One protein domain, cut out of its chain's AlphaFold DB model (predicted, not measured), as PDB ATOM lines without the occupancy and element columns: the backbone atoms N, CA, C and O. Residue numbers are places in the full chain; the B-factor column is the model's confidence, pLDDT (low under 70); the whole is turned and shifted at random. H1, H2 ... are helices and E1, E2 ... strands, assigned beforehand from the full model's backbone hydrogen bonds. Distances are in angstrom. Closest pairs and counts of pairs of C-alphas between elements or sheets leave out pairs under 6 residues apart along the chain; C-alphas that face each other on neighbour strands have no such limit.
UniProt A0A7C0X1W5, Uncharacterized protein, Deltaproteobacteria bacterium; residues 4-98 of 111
ATOM      1  N   TYR A   4      -6.973 -19.369  16.778       93.56
ATOM      2  CA  TYR A   4      -7.794 -18.187  16.976       93.56
ATOM      3  C   TYR A   4      -7.239 -17.301  18.083       93.56
ATOM      4  O   TYR A   4      -6.917 -17.781  19.174       93.56
ATOM      5  N   ASN A   5      -7.232 -16.001  17.813       92.06
ATOM      6  CA  ASN A   5      -7.137 -14.980  18.839       92.06
ATOM      7  C   ASN A   5      -8.519 -14.768  19.437       92.06
ATOM      8  O   ASN A   5      -9.532 -14.759  18.727       92.06
ATOM      9  N   VAL A   6      -8.561 -14.585  20.751       92.75
ATOM     10  CA  VAL A   6      -9.812 -14.339  21.458       92.75
ATOM     11  C   VAL A   6      -9.673 -13.061  22.250       92.75
ATOM     12  O   VAL A   6      -8.738 -12.885  23.026       92.75
ATOM     13  N   TYR A   7     -10.646 -12.180  22.068       92.12
ATOM     14  CA  TYR A   7     -10.727 -10.925  22.786       92.12
ATOM     15  C   TYR A   7     -12.024 -10.872  23.567       92.12
ATOM     16  O   TYR A   7     -13.083 -11.262  23.069       92.12
ATOM     17  N   ILE A   8     -11.956 -10.329  24.773       92.12
ATOM     18  CA  ILE A   8     -13.133 -10.037  25.582       92.12
ATOM     19  C   ILE A   8     -13.236  -8.536  25.797       92.12
ATOM     20  O   ILE A   8     -12.237  -7.844  25.970       92.12
ATOM     21  N   SER A   9     -14.454  -8.017  25.764       88.12
ATOM     22  CA  SER A   9     -14.731  -6.630  26.103       88.12
ATOM     23  C   SER A   9     -15.721  -6.581  27.251       88.12
ATOM     24  O   SER A   9     -16.814  -7.157  27.201       88.12
ATOM     25  N   MET A  10     -15.296  -5.877  28.291       83.56
ATOM     26  CA  MET A  10     -16.050  -5.594  29.497       83.56
ATOM     27  C   MET A  10     -16.277  -4.088  29.505       83.56
ATOM     28  O   MET A  10     -15.303  -3.355  29.619       83.56
ATOM     29  N   GLY A  11     -17.525  -3.627  29.364       74.06
ATOM     30  CA  GLY A  11     -17.872  -2.217  29.103       74.06
ATOM     31  C   GLY A  11     -16.911  -1.185  29.710       74.06
ATOM     32  O   GLY A  11     -16.097  -0.617  28.991       74.06
ATOM     33  N   LEU A  12     -16.961  -0.996  31.033       71.06
ATOM     34  CA  LEU A  12     -16.133  -0.016  31.756       71.06
ATOM     35  C   LEU A  12     -14.656  -0.419  31.932       71.06
ATOM     36  O   LEU A  12     -13.839   0.416  32.301       71.06
ATOM     37  N   TYR A  13     -14.305  -1.684  31.690       75.88
ATOM     38  CA  TYR A  13     -12.978  -2.238  31.986       75.88
ATOM     39  C   TYR A  13     -12.087  -2.389  30.747       75.88
ATOM     40  O   TYR A  13     -10.905  -2.704  30.889       75.88
ATOM     41  N   GLY A  14     -12.625  -2.146  29.547       83.50
ATOM     42  CA  GLY A  14     -11.886  -2.150  28.286       83.50
ATOM     43  C   GLY A  14     -11.890  -3.493  27.549       83.50
ATOM     44  O   GLY A  14     -12.757  -4.349  27.756       83.50
ATOM     45  N   ARG A  15     -10.935  -3.644  26.622       85.94
ATOM     46  CA  ARG A  15     -10.712  -4.858  25.821       85.94
ATOM     47  C   ARG A  15      -9.507  -5.609  26.383       85.94
ATOM     48  O   ARG A  15      -8.469  -5.006  26.634       85.94
ATOM     49  N   TYR A  16      -9.646  -6.917  26.537       87.25
ATOM     50  CA  TYR A  16      -8.572  -7.816  26.936       87.25
ATOM     51  C   TYR A  16      -8.338  -8.818  25.819       87.25
ATOM     52  O   TYR A  16      -9.284  -9.278  25.172       87.25
ATOM     53  N   GLU A  17      -7.079  -9.153  25.609       88.50
ATOM     54  CA  GLU A  17      -6.679 -10.325  24.853       88.50
ATOM     55  C   GLU A  17      -6.595 -11.519  25.794       88.50
ATOM     56  O   GLU A  17      -6.147 -11.403  26.936       88.50
ATOM     57  N   LEU A  18      -7.073 -12.664  25.327       90.06
ATOM     58  CA  LEU A  18      -6.918 -13.918  26.033       90.06
ATOM     59  C   LEU A  18      -5.693 -14.644  25.497       90.06
ATOM     60  O   LEU A  18      -5.529 -14.770  24.286       90.06
ATOM     61  N   VAL A  19      -4.895 -15.179  26.409       88.25
ATOM     62  CA  VAL A  19      -3.689 -15.951  26.109       88.25
ATOM     63  C   VAL A  19      -3.784 -17.270  26.866       88.25
ATOM     64  O   VAL A  19      -4.035 -17.283  28.074       88.25
ATOM     65  N   LYS A  20      -3.645 -18.399  26.171       88.56
ATOM     66  CA  LYS A  20      -3.675 -19.727  26.795       88.56
ATOM     67  C   LYS A  20      -2.317 -20.041  27.422       88.56
ATOM     68  O   LYS A  20      -1.291 -19.869  26.777       88.56
ATOM     69  N   GLU A  21      -2.305 -20.549  28.655       84.00
ATOM     70  CA  GLU A  21      -1.071 -21.029  29.284       84.00
ATOM     71  C   GLU A  21      -0.483 -22.228  28.529       84.00
ATOM     72  O   GLU A  21      -1.190 -23.181  28.183       84.00
ATOM     73  N   ARG A  22       0.837 -22.206  28.333       76.06
ATOM     74  CA  ARG A  22       1.597 -23.325  27.774       76.06
ATOM     75  C   ARG A  22       1.893 -24.379  28.839       76.06
ATOM     76  O   ARG A  22       2.261 -24.059  29.962       76.06
ATOM     77  N   LYS A  23       1.796 -25.657  28.457       66.00
ATOM     78  CA  LYS A  23       2.141 -26.785  29.343       66.00
ATOM     79  C   LYS A  23       3.643 -27.113  29.374       66.00
ATOM     80  O   LYS A  23       4.077 -27.693  30.357       66.00
ATOM     81  N   ASN A  24       4.421 -26.728  28.354       58.00
ATOM     82  CA  ASN A  24       5.870 -26.972  28.257       58.00
ATOM     83  C   ASN A  24       6.580 -25.708  27.736       58.00
ATOM     84  O   ASN A  24       6.192 -25.182  26.697       58.00
ATOM     85  N   SER A  25       7.591 -25.214  28.458       53.25
ATOM     86  CA  SER A  25       8.132 -23.847  28.327       53.25
ATOM     87  C   SER A  25       9.583 -23.763  27.821       53.25
ATOM     88  O   SER A  25      10.318 -22.883  28.264       53.25
ATOM     89  N   TYR A  26      10.044 -24.690  26.978       53.00
ATOM     90  CA  TYR A  26      11.480 -24.790  26.655       53.00
ATOM     91  C   TYR A  26      11.898 -24.263  25.273       53.00
ATOM     92  O   TYR A  26      13.090 -24.044  25.080       53.00
ATOM     93  N   ASP A  27      10.959 -23.973  24.365       52.50
ATOM     94  CA  ASP A  27      11.269 -23.470  23.020       52.50
ATOM     95  C   ASP A  27      10.696 -22.062  22.812       52.50
ATOM     96  O   ASP A  27       9.484 -21.877  22.780       52.50
ATOM     97  N   PHE A  28      11.593 -21.079  22.682       53.16
ATOM     98  CA  PHE A  28      11.305 -19.636  22.611       53.16
ATOM     99  C   PHE A  28      10.896 -19.128  21.213       53.16
ATOM    100  O   PHE A  28      10.613 -17.945  21.039       53.16
ATOM    101  N   LEU A  29      10.949 -19.982  20.185       51.16
ATOM    102  CA  LEU A  29      10.804 -19.573  18.779       51.16
ATOM    103  C   LEU A  29       9.382 -19.763  18.214       51.16
ATOM    104  O   LEU A  29       9.050 -19.105  17.233       51.16
ATOM    105  N   ASP A  30       8.529 -20.566  18.863       54.91
ATOM    106  CA  ASP A  30       7.145 -20.876  18.439       54.91
ATOM    107  C   ASP A  30       6.083 -20.362  19.446       54.91
ATOM    108  O   ASP A  30       4.997 -20.927  19.606       54.91
ATOM    109  N   ASP A  31       6.406 -19.279  20.161       69.50
ATOM    110  CA  ASP A  31       5.754 -18.889  21.419       69.50
ATOM    111  C   ASP A  31       4.253 -18.562  21.301       69.50
ATOM    112  O   ASP A  31       3.451 -19.088  22.073       69.50
ATOM    113  N   TYR A  32       3.834 -17.736  20.335       77.19
ATOM    114  CA  TYR A  32       2.451 -17.237  20.314       77.19
ATOM    115  C   TYR A  32       1.437 -18.227  19.729       77.19
ATOM    116  O   TYR A  32       0.300 -18.305  20.187       77.19
ATOM    117  N   TRP A  33       1.829 -19.030  18.737       82.94
ATOM    118  CA  TRP A  33       0.903 -19.953  18.070       82.94
ATOM    119  C   TRP A  33       0.310 -20.996  19.026       82.94
ATOM    120  O   TRP A  33      -0.869 -21.360  18.927       82.94
ATOM    121  N   GLU A  34       1.116 -21.463  19.982       83.19
ATOM    122  CA  GLU A  34       0.666 -22.409  21.000       83.19
ATOM    123  C   GLU A  34      -0.213 -21.767  22.077       83.19
ATOM    124  O   GLU A  34      -1.108 -22.426  22.620       83.19
ATOM    125  N   GLU A  35      -0.025 -20.473  22.312       85.25
ATOM    126  CA  GLU A  35      -0.838 -19.650  23.205       85.25
ATOM    127  C   GLU A  35      -2.189 -19.253  22.578       85.25
ATOM    128  O   GLU A  35      -3.143 -18.933  23.296       85.25
ATOM    129  N   CYS A  36      -2.324 -19.351  21.251       88.88
ATOM    130  CA  CYS A  36      -3.598 -19.187  20.559       88.88
ATOM    131  C   CYS A  36      -4.554 -20.371  20.794       88.88
ATOM    132  O   CYS A  36      -4.177 -21.542  20.965       88.88
ATOM    133  N   PHE A  37      -5.849 -20.074  20.712       92.69
ATOM    134  CA  PHE A  37      -6.916 -21.032  20.976       92.69
ATOM    135  C   PHE A  37      -7.173 -21.938  19.773       92.69
ATOM    136  O   PHE A  37      -7.125 -21.514  18.620       92.69
ATOM    137  N   THR A  38      -7.480 -23.202  20.043       94.44
ATOM    138  CA  THR A  38      -8.012 -24.144  19.051       94.44
ATOM    139  C   THR A  38      -9.540 -24.079  19.009       94.44
ATOM    140  O   THR A  38     -10.177 -23.525  19.905       94.44
ATOM    141  N   TRP A  39     -10.155 -24.701  17.999       93.81
ATOM    142  CA  TRP A  39     -11.617 -24.813  17.934       93.81
ATOM    143  C   TRP A  39     -12.224 -25.520  19.157       93.81
ATOM    144  O   TRP A  39     -13.275 -25.107  19.647       93.81
ATOM    145  N   GLU A  40     -11.559 -26.553  19.683       94.00
ATOM    146  CA  GLU A  40     -12.015 -27.251  20.892       94.00
ATOM    147  C   GLU A  40     -11.929 -26.364  22.137       94.00
ATOM    148  O   GLU A  40     -12.835 -26.387  22.973       94.00
ATOM    149  N   ASP A  41     -10.903 -25.513  22.229       94.81
ATOM    150  CA  ASP A  41     -10.797 -24.550  23.324       94.81
ATOM    151  C   ASP A  41     -11.954 -23.534  23.280       94.81
ATOM    152  O   ASP A  41     -12.569 -23.238  24.308       94.81
ATOM    153  N   LEU A  42     -12.320 -23.039  22.089       95.25
ATOM    154  CA  LEU A  42     -13.394 -22.052  21.916       95.25
ATOM    155  C   LEU A  42     -14.755 -22.544  22.421       95.25
ATOM    156  O   LEU A  42     -15.522 -21.746  22.966       95.25
ATOM    157  N   LYS A  43     -15.045 -23.847  22.301       95.31
ATOM    158  CA  LYS A  43     -16.282 -24.448  22.829       95.31
ATOM    159  C   LYS A  43     -16.405 -24.307  24.348       95.31
ATOM    160  O   LYS A  43     -17.520 -24.327  24.859       95.31
ATOM    161  N   LYS A  44     -15.289 -24.149  25.066       95.69
ATOM    162  CA  LYS A  44     -15.250 -23.924  26.520       95.69
ATOM    163  C   LYS A  44     -15.134 -22.433  26.847       95.69
ATOM    164  O   LYS A  44     -15.894 -21.907  27.658       95.69
ATOM    165  N   VAL A  45     -14.213 -21.745  26.176       94.69
ATOM    166  CA  VAL A  45     -13.837 -20.348  26.440       94.69
ATOM    167  C   VAL A  45     -14.973 -19.380  26.111       94.69
ATOM    168  O   VAL A  45     -15.321 -18.527  26.929       94.69
ATOM    169  N   VAL A  46     -15.601 -19.516  24.938       95.38
ATOM    170  CA  VAL A  46     -16.630 -18.565  24.491       95.38
ATOM    171  C   VAL A  46     -17.876 -18.613  25.389       95.38
ATOM    172  O   VAL A  46     -18.297 -17.548  25.852       95.38
ATOM    173  N   PRO A  47     -18.469 -19.786  25.706       96.31
ATOM    174  CA  PRO A  47     -19.613 -19.843  26.617       96.31
ATOM    175  C   PRO A  47     -19.277 -19.363  28.028       96.31
ATOM    176  O   PRO A  47     -20.091 -18.676  28.647       96.31
ATOM    177  N   PHE A  48     -18.071 -19.659  28.522       95.44
ATOM    178  CA  PHE A  48     -17.630 -19.229  29.846       95.44
ATOM    179  C   PHE A  48     -17.700 -17.705  30.003       95.44
ATOM    180  O   PHE A  48     -18.297 -17.214  30.965       95.44
ATOM    181  N   PHE A  49     -17.156 -16.939  29.055       93.19
ATOM    182  CA  PHE A  49     -17.187 -15.476  29.135       93.19
ATOM    183  C   PHE A  49     -18.559 -14.887  28.793       93.19
ATOM    184  O   PHE A  49     -19.006 -13.950  29.457       93.19
ATOM    185  N   ARG A  50     -19.291 -15.480  27.842       93.44
ATOM    186  CA  ARG A  50     -20.664 -15.043  27.530       93.44
ATOM    187  C   ARG A  50     -21.621 -15.219  28.707       93.44
ATOM    188  O   ARG A  50     -22.440 -14.339  28.943       93.44
ATOM    189  N   SER A  51     -21.484 -16.295  29.487       94.44
ATOM    190  CA  SER A  51     -22.297 -16.519  30.698       94.44
ATOM    191  C   SER A  51     -22.091 -15.450  31.781       94.44
ATOM    192  O   SER A  51     -22.956 -15.260  32.628       94.44
ATOM    193  N   ARG A  52     -20.976 -14.708  31.724       90.75
ATOM    194  CA  ARG A  52     -20.656 -13.571  32.607       90.75
ATOM    195  C   ARG A  52     -21.119 -12.225  32.043       90.75
ATOM    196  O   ARG A  52     -20.800 -11.182  32.604       90.75
ATOM    197  N   GLY A  53     -21.837 -12.237  30.920       90.94
ATOM    198  CA  GLY A  53     -22.301 -11.033  30.232       90.94
ATOM    199  C   GLY A  53     -21.210 -10.302  29.447       90.94
ATOM    200  O   GLY A  53     -21.397  -9.142  29.089       90.94
ATOM    201  N   TRP A  54     -20.062 -10.936  29.185       92.06
ATOM    202  CA  TRP A  54     -18.957 -10.288  28.472       92.06
ATOM    203  C   TRP A  54     -19.089 -10.483  26.964       92.06
ATOM    204  O   TRP A  54     -19.514 -11.538  26.482       92.06
ATOM    205  N   LYS A  55     -18.697  -9.460  26.198       93.25
ATOM    206  CA  LYS A  55     -18.643  -9.555  24.735       93.25
ATOM    207  C   LYS A  55     -17.376 -10.299  24.340       93.25
ATOM    208  O   LYS A  55     -16.309  -9.977  24.849       93.25
ATOM    209  N   VAL A  56     -17.493 -11.259  23.426       94.69
ATOM    210  CA  VAL A  56     -16.368 -12.081  22.955       94.69
ATOM    211  C   VAL A  56     -16.207 -11.892  21.449       94.69
ATOM    212  O   VAL A  56     -17.167 -12.121  20.712       94.69
ATOM    213  N   SER A  57     -15.011 -11.499  21.011       94.75
ATOM    214  CA  SER A  57     -14.586 -11.487  19.607       94.75
ATOM    215  C   SER A  57     -13.599 -12.624  19.375       94.75
ATOM    216  O   SER A  57     -12.740 -12.877  20.219       94.75
ATOM    217  N   VAL A  58     -13.731 -13.308  18.244       94.75
ATOM    218  CA  VAL A  58     -12.855 -14.412  17.847       94.75
ATOM    219  C   VAL A  58     -12.358 -14.118  16.446       94.75
ATOM    220  O   VAL A  58     -13.161 -13.954  15.528       94.75
ATOM    221  N   GLU A  59     -11.045 -14.068  16.289       92.81
ATOM    222  CA  GLU A  59     -10.394 -13.748  15.025       92.81
ATOM    223  C   GLU A  59      -9.491 -14.927  14.641       92.81
ATOM    224  O   GLU A  59      -8.710 -15.393  15.474       92.81
ATOM    225  N   PRO A  60      -9.618 -15.481  13.423       93.06
ATOM    226  CA  PRO A  60      -8.690 -16.503  12.967       93.06
ATOM    227  C   PRO A  60      -7.291 -15.901  12.828       93.06
ATOM    228  O   PRO A  60      -7.158 -14.750  12.423       93.06
ATOM    229  N   ILE A  61      -6.267 -16.691  13.134       88.00
ATOM    230  CA  ILE A  61      -4.873 -16.303  12.928       88.00
ATOM    231  C   ILE A  61      -4.157 -17.350  12.082       88.00
ATOM    232  O   ILE A  61      -4.355 -18.557  12.273       88.00
ATOM    233  N   ASP A  62      -3.333 -16.871  11.157       86.50
ATOM    234  CA  ASP A  62      -2.440 -17.697  10.360       86.50
ATOM    235  C   ASP A  62      -1.062 -17.792  11.019       86.50
ATOM    236  O   ASP A  62      -0.611 -16.894  11.729       86.50
ATOM    237  N   ILE A  63      -0.371 -18.908  10.784       82.31
ATOM    238  CA  ILE A  63       0.925 -19.172  11.422       82.31
ATOM    239  C   ILE A  63       1.965 -18.096  11.083       82.31
ATOM    240  O   ILE A  63       2.745 -17.715  11.946       82.31
ATOM    241  N   ALA A  64       1.939 -17.555   9.861       80.44
ATOM    242  CA  ALA A  64       2.842 -16.485   9.440       80.44
ATOM    243  C   ALA A  64       2.669 -15.217  10.295       80.44
ATOM    244  O   ALA A  64       3.658 -14.634  10.739       80.44
ATOM    245  N   ASP A  65       1.422 -14.840  10.591       76.19
ATOM    246  CA  ASP A  65       1.120 -13.701  11.459       76.19
ATOM    247  C   ASP A  65       1.526 -13.992  12.904       76.19
ATOM    248  O   ASP A  65       2.053 -13.116  13.591       76.19
ATOM    249  N   ALA A  66       1.322 -15.227  13.366       76.19
ATOM    250  CA  ALA A  66       1.673 -15.626  14.722       76.19
ATOM    251  C   ALA A  66       3.184 -15.601  14.979       76.19
ATOM    252  O   ALA A  66       3.602 -15.146  16.037       76.19
ATOM    253  N   LEU A  67       3.993 -16.012  14.001       70.12
ATOM    254  CA  LEU A  67       5.457 -15.974  14.086       70.12
ATOM    255  C   LEU A  67       6.012 -14.544  14.181       70.12
ATOM    256  O   LEU A  67       7.106 -14.335  14.696       70.12
ATOM    257  N   SER A  68       5.258 -13.548  13.707       63.91
ATOM    258  CA  SER A  68       5.617 -12.131  13.844       63.91
ATOM    259  C   SER A  68       5.170 -11.503  15.172       63.91
ATOM    260  O   SER A  68       5.548 -10.369  15.478       63.91
ATOM    261  N   ARG A  69       4.358 -12.216  15.967       67.88
ATOM    262  CA  ARG A  69       3.803 -11.739  17.236       67.88
ATOM    263  C   ARG A  69       4.564 -12.348  18.407       67.88
ATOM    264  O   ARG A  69       4.677 -13.560  18.539       67.88
ATOM    265  N   MET A  70       5.047 -11.487  19.295       60.06
ATOM    266  CA  MET A  70       5.702 -11.893  20.536       60.06
ATOM    267  C   MET A  70       4.703 -11.796  21.690       60.06
ATOM    268  O   MET A  70       4.402 -10.693  22.143       60.06
ATOM    269  N   HIS A  71       4.221 -12.933  22.195       59.09
ATOM    270  CA  HIS A  71       3.624 -13.000  23.531       59.09
ATOM    271  C   HIS A  71       4.632 -13.634  24.474       59.09
ATOM    272  O   HIS A  71       4.711 -14.834  24.705       59.09
ATOM    273  N   LEU A  72       5.489 -12.768  24.989       54.47
ATOM    274  CA  LEU A  72       6.527 -13.131  25.922       54.47
ATOM    275  C   LEU A  72       5.932 -13.142  27.334       54.47
ATOM    276  O   LEU A  72       6.204 -12.232  28.122       54.47
ATOM    277  N   LEU A  73       5.165 -14.180  27.696       52.72
ATOM    278  CA  LEU A  73       4.749 -14.400  29.097       52.72
ATOM    279  C   LEU A  73       5.926 -14.307  30.092       52.72
ATOM    280  O   LEU A  73       5.716 -13.921  31.238       52.72
ATOM    281  N   GLY A  74       7.170 -14.528  29.638       44.00
ATOM    282  CA  GLY A  74       8.392 -14.319  30.425       44.00
ATOM    283  C   GLY A  74       9.181 -13.007  30.222       44.00
ATOM    284  O   GLY A  74      10.028 -12.713  31.056       44.00
ATOM    285  N   LEU A  75       8.957 -12.213  29.165       42.38
ATOM    286  CA  LEU A  75       9.814 -11.051  28.816       42.38
ATOM    287  C   LEU A  75       9.041  -9.734  28.580       42.38
ATOM    288  O   LEU A  75       9.610  -8.670  28.811       42.38
ATOM    289  N   THR A  76       7.761  -9.751  28.176       46.06
ATOM    290  CA  THR A  76       6.987  -8.516  27.889       46.06
ATOM    291  C   THR A  76       6.152  -7.999  29.051       46.06
ATOM    292  O   THR A  76       5.779  -6.830  29.042       46.06
ATOM    293  N   TYR A  77       5.877  -8.813  30.071       49.72
ATOM    294  CA  TYR A  77       5.021  -8.391  31.189       49.72
ATOM    295  C   TYR A  77       5.759  -7.637  32.303       49.72
ATOM    296  O   TYR A  77       5.161  -7.299  33.319       49.72
ATOM    297  N   GLY A  78       7.033  -7.286  32.092       40.19
ATOM    298  CA  GLY A  78       7.780  -6.357  32.950       40.19
ATOM    299  C   GLY A  78       7.304  -4.897  32.878       40.19
ATOM    300  O   GLY A  78       7.971  -4.019  33.417       40.19
ATOM    301  N   VAL A  79       6.181  -4.616  32.207       43.16
ATOM    302  CA  VAL A  79       5.642  -3.266  32.015       43.16
ATOM    303  C   VAL A  79       4.152  -3.266  32.352       43.16
ATOM    304  O   VAL A  79       3.339  -3.652  31.523       43.16
ATOM    305  N   ASP A  80       3.821  -2.885  33.587       49.94
ATOM    306  CA  ASP A  80       2.524  -2.369  34.074       49.94
ATOM    307  C   ASP A  80       1.259  -2.866  33.335       49.94
ATOM    308  O   ASP A  80       0.424  -2.092  32.861       49.94
ATOM    309  N   THR A  81       1.143  -4.185  33.160       58.62
ATOM    310  CA  THR A  81       0.011  -4.791  32.460       58.62
ATOM    311  C   THR A  81      -0.926  -5.385  33.497       58.62
ATOM    312  O   THR A  81      -0.525  -6.225  34.299       58.62
ATOM    313  N   ASP A  82      -2.185  -4.957  33.478       68.69
ATOM    314  CA  ASP A  82      -3.244  -5.574  34.272       68.69
ATOM    315  C   ASP A  82      -3.511  -6.981  33.709       68.69
ATOM    316  O   ASP A  82      -4.077  -7.139  32.617       68.69
ATOM    317  N   ILE A  83      -2.998  -7.994  34.417       73.38
ATOM    318  CA  ILE A  83      -3.136  -9.410  34.076       73.38
ATOM    319  C   ILE A  83      -4.060 -10.065  35.092       73.38
ATOM    320  O   ILE A  83      -3.770 -10.114  36.287       73.38
ATOM    321  N   SER A  84      -5.143 -10.655  34.598       82.25
ATOM    322  CA  SER A  84      -6.012 -11.522  35.394       82.25
ATOM    323  C   SER A  84      -5.883 -12.970  34.930       82.25
ATOM    324  O   SER A  84      -5.820 -13.240  33.736       82.25
ATOM    325  N   ILE A  85      -5.857 -13.921  35.864       85.50
ATOM    326  CA  ILE A  85      -5.737 -15.354  35.555       85.50
ATOM    327  C   ILE A  85      -7.074 -16.034  35.823       85.50
ATOM    328  O   ILE A  85      -7.645 -15.890  36.904       85.50
ATOM    329  N   VAL A  86      -7.554 -16.812  34.855       89.75
ATOM    330  CA  VAL A  86      -8.818 -17.542  34.956       89.75
ATOM    331  C   VAL A  86      -8.638 -18.984  34.497       89.75
ATOM    332  O   VAL A  86      -8.086 -19.246  33.433       89.75
ATOM    333  N   ASN A  87      -9.152 -19.927  35.285       91.31
ATOM    334  CA  ASN A  87      -9.196 -21.340  34.917       91.31
ATOM    335  C   ASN A  87     -10.563 -21.680  34.311       91.31
ATOM    336  O   ASN A  87     -11.602 -21.460  34.939       91.31
ATOM    337  N   ILE A  88     -10.562 -22.228  33.096       92.31
ATOM    338  CA  ILE A  88     -11.751 -22.642  32.344       92.31
ATOM    339  C   ILE A  88     -11.629 -24.140  32.059       92.31
ATOM    340  O   ILE A  88     -11.096 -24.562  31.033       92.31
ATOM    341  N   GLY A  89     -12.103 -24.959  33.000       87.50
ATOM    342  CA  GLY A  89     -11.870 -26.402  32.961       87.50
ATOM    343  C   GLY A  89     -10.378 -26.711  33.108       87.50
ATOM    344  O   GLY A  89      -9.762 -26.326  34.095       87.50
ATOM    345  N   ASP A  90      -9.807 -27.382  32.113       88.88
ATOM    346  CA  ASP A  90      -8.388 -27.745  32.012       88.88
ATOM    347  C   ASP A  90      -7.517 -26.681  31.313       88.88
ATOM    348  O   ASP A  90      -6.333 -26.916  31.066       88.88
ATOM    349  N   ILE A  91      -8.101 -25.525  30.981       90.62
ATOM    350  CA  ILE A  91      -7.435 -24.425  30.280       90.62
ATOM    351  C   ILE A  91      -7.185 -23.288  31.270       90.62
ATOM    352  O   ILE A  91      -8.133 -22.662  31.750       90.62
ATOM    353  N   ARG A  92      -5.917 -22.974  31.544       89.56
ATOM    354  CA  ARG A  92      -5.550 -21.734  32.233       89.56
ATOM    355  C   ARG A  92      -5.410 -20.620  31.202       89.56
ATOM    356  O   ARG A  92      -4.715 -20.774  30.200       89.56
ATOM    357  N   VAL A  93      -6.112 -19.517  31.433       89.62
ATOM    358  CA  VAL A  93      -6.182 -18.369  30.531       89.62
ATOM    359  C   VAL A  93      -5.693 -17.129  31.261       89.62
ATOM    360  O   VAL A  93      -6.191 -16.793  32.337       89.62
ATOM    361  N   PHE A  94      -4.748 -16.429  30.650       86.69
ATOM    362  CA  PHE A  94      -4.344 -15.087  31.037       86.69
ATOM    363  C   PHE A  94      -5.191 -14.081  30.262       86.69
ATOM    364  O   PHE A  94      -5.297 -14.139  29.039       86.69
ATOM    365  N   MET A  95      -5.819 -13.167  30.984       87.62
ATOM    366  CA  MET A  95      -6.501 -12.002  30.447       87.62
ATOM    367  C   MET A  95      -5.532 -10.837  30.512       87.62
ATOM    368  O   MET A  95      -5.168 -10.394  31.598       87.62
ATOM    369  N   VAL A  96      -5.131 -10.354  29.349       84.25
ATOM    370  CA  VAL A  96      -4.137  -9.301  29.199       84.25
ATOM    371  C   VAL A  96      -4.861  -8.052  28.750       84.25
ATOM    372  O   VAL A  96      -5.447  -8.027  27.664       84.25
ATOM    373  N   LYS A  97      -4.868  -7.017  29.589       82.75
ATOM    374  CA  LYS A  97      -5.511  -5.759  29.222       82.75
ATOM    375  C   LYS A  97      -4.812  -5.163  28.009       82.75
ATOM    376  O   LYS A  97      -3.609  -4.916  28.033       82.75
ATOM    377  N   ASN A  98      -5.576  -4.903  26.954       69.56
ATOM    378  CA  ASN A  98      -5.075  -4.153  25.817       69.56
ATOM    379  C   ASN A  98      -5.071  -2.671  26.213       69.56
ATOM    380  O   ASN A  98      -6.045  -1.945  26.006       69.56
TER     381      ASN A  98
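What this domain is: This is residues 4 to 98 of the 111 residues of an uncharacterized protein of Deltaproteobacteria bacterium (UniProt A0A7C0X1W5). A strongly twisted sheet of five strands curls round one helix, H2, while two short helices, H1 and H3, touch each other near one end of the domain. The printed part has 95 residues with three named helices and five named strands, in the order E1 E2 H1 H2 E3 H3 E4 E5. The sheet runs E3 E1 E2 E5 E4, antiparallel, and the class is mixed, helices and strands. The whole is compact, with a radius of gyration of the C-alphas of 13.0 A and spans of 36 by 31 by 24 A.

Where its parts are: Find C-alpha 4 at (-7.794, -18.187, 16.976), where E1, residues 4 to 10, begins its 19.6 A. Beside it are E2, residues 14 to 20, 19.5 A, and E3, residues 55 to 61, 19.4 A. E4, residues 83 to 88, covers 15.9 A; E5, residues 91 to 97, covers 18.8 A and ends at (-5.511, -5.759, 29.222). H2, residues 39 to 50, runs 16.4 A; H1 is residues 31 to 35, H3 residues 63 to 67.

How they stand to each other: Look first at hairpin E1 and E2, with N 8 and O 16 2.9 A apart. E3 pairs with E1 through N 7 and O 57, 2.9 A, E2 with E5 through N 17 and O 96, 2.9 A, and hairpin E4 and E5 has N 86 and O 93 at 2.9 A. H2 is on one face, making two layers, a helix on a sheet; its closest C-alphas to E3 are Val 46 and Val 56, 6.7 A. E2, H1 H2 and E3 form a split strand-helix-strand unit, E1 between its two same-way strands, with a right-handed crossover. H1 is on the opposite face, over none of the strands, 6.4 A in height over the sheet. H1 touches H3, the closest C-alphas being Trp 33 and Ala 66, 5.5 A; H3 is not on the sheet. In H3 every O i to N i+4 pair is within hydrogen-bond range, in H2 6 of 8, and in H1 0 of 1, with 1 of 2 O i to N i+3 pairs.

The domain as a whole: The C-alphas of Leu 12 and Tyr 26 are the two farthest apart, 37.4 A. The printed part has no cut; the link from H3 to E4 is long. Mean pLDDT of the printed part is 79.4, and residues 23 to 31, 68 to 82 and 98 are under 70.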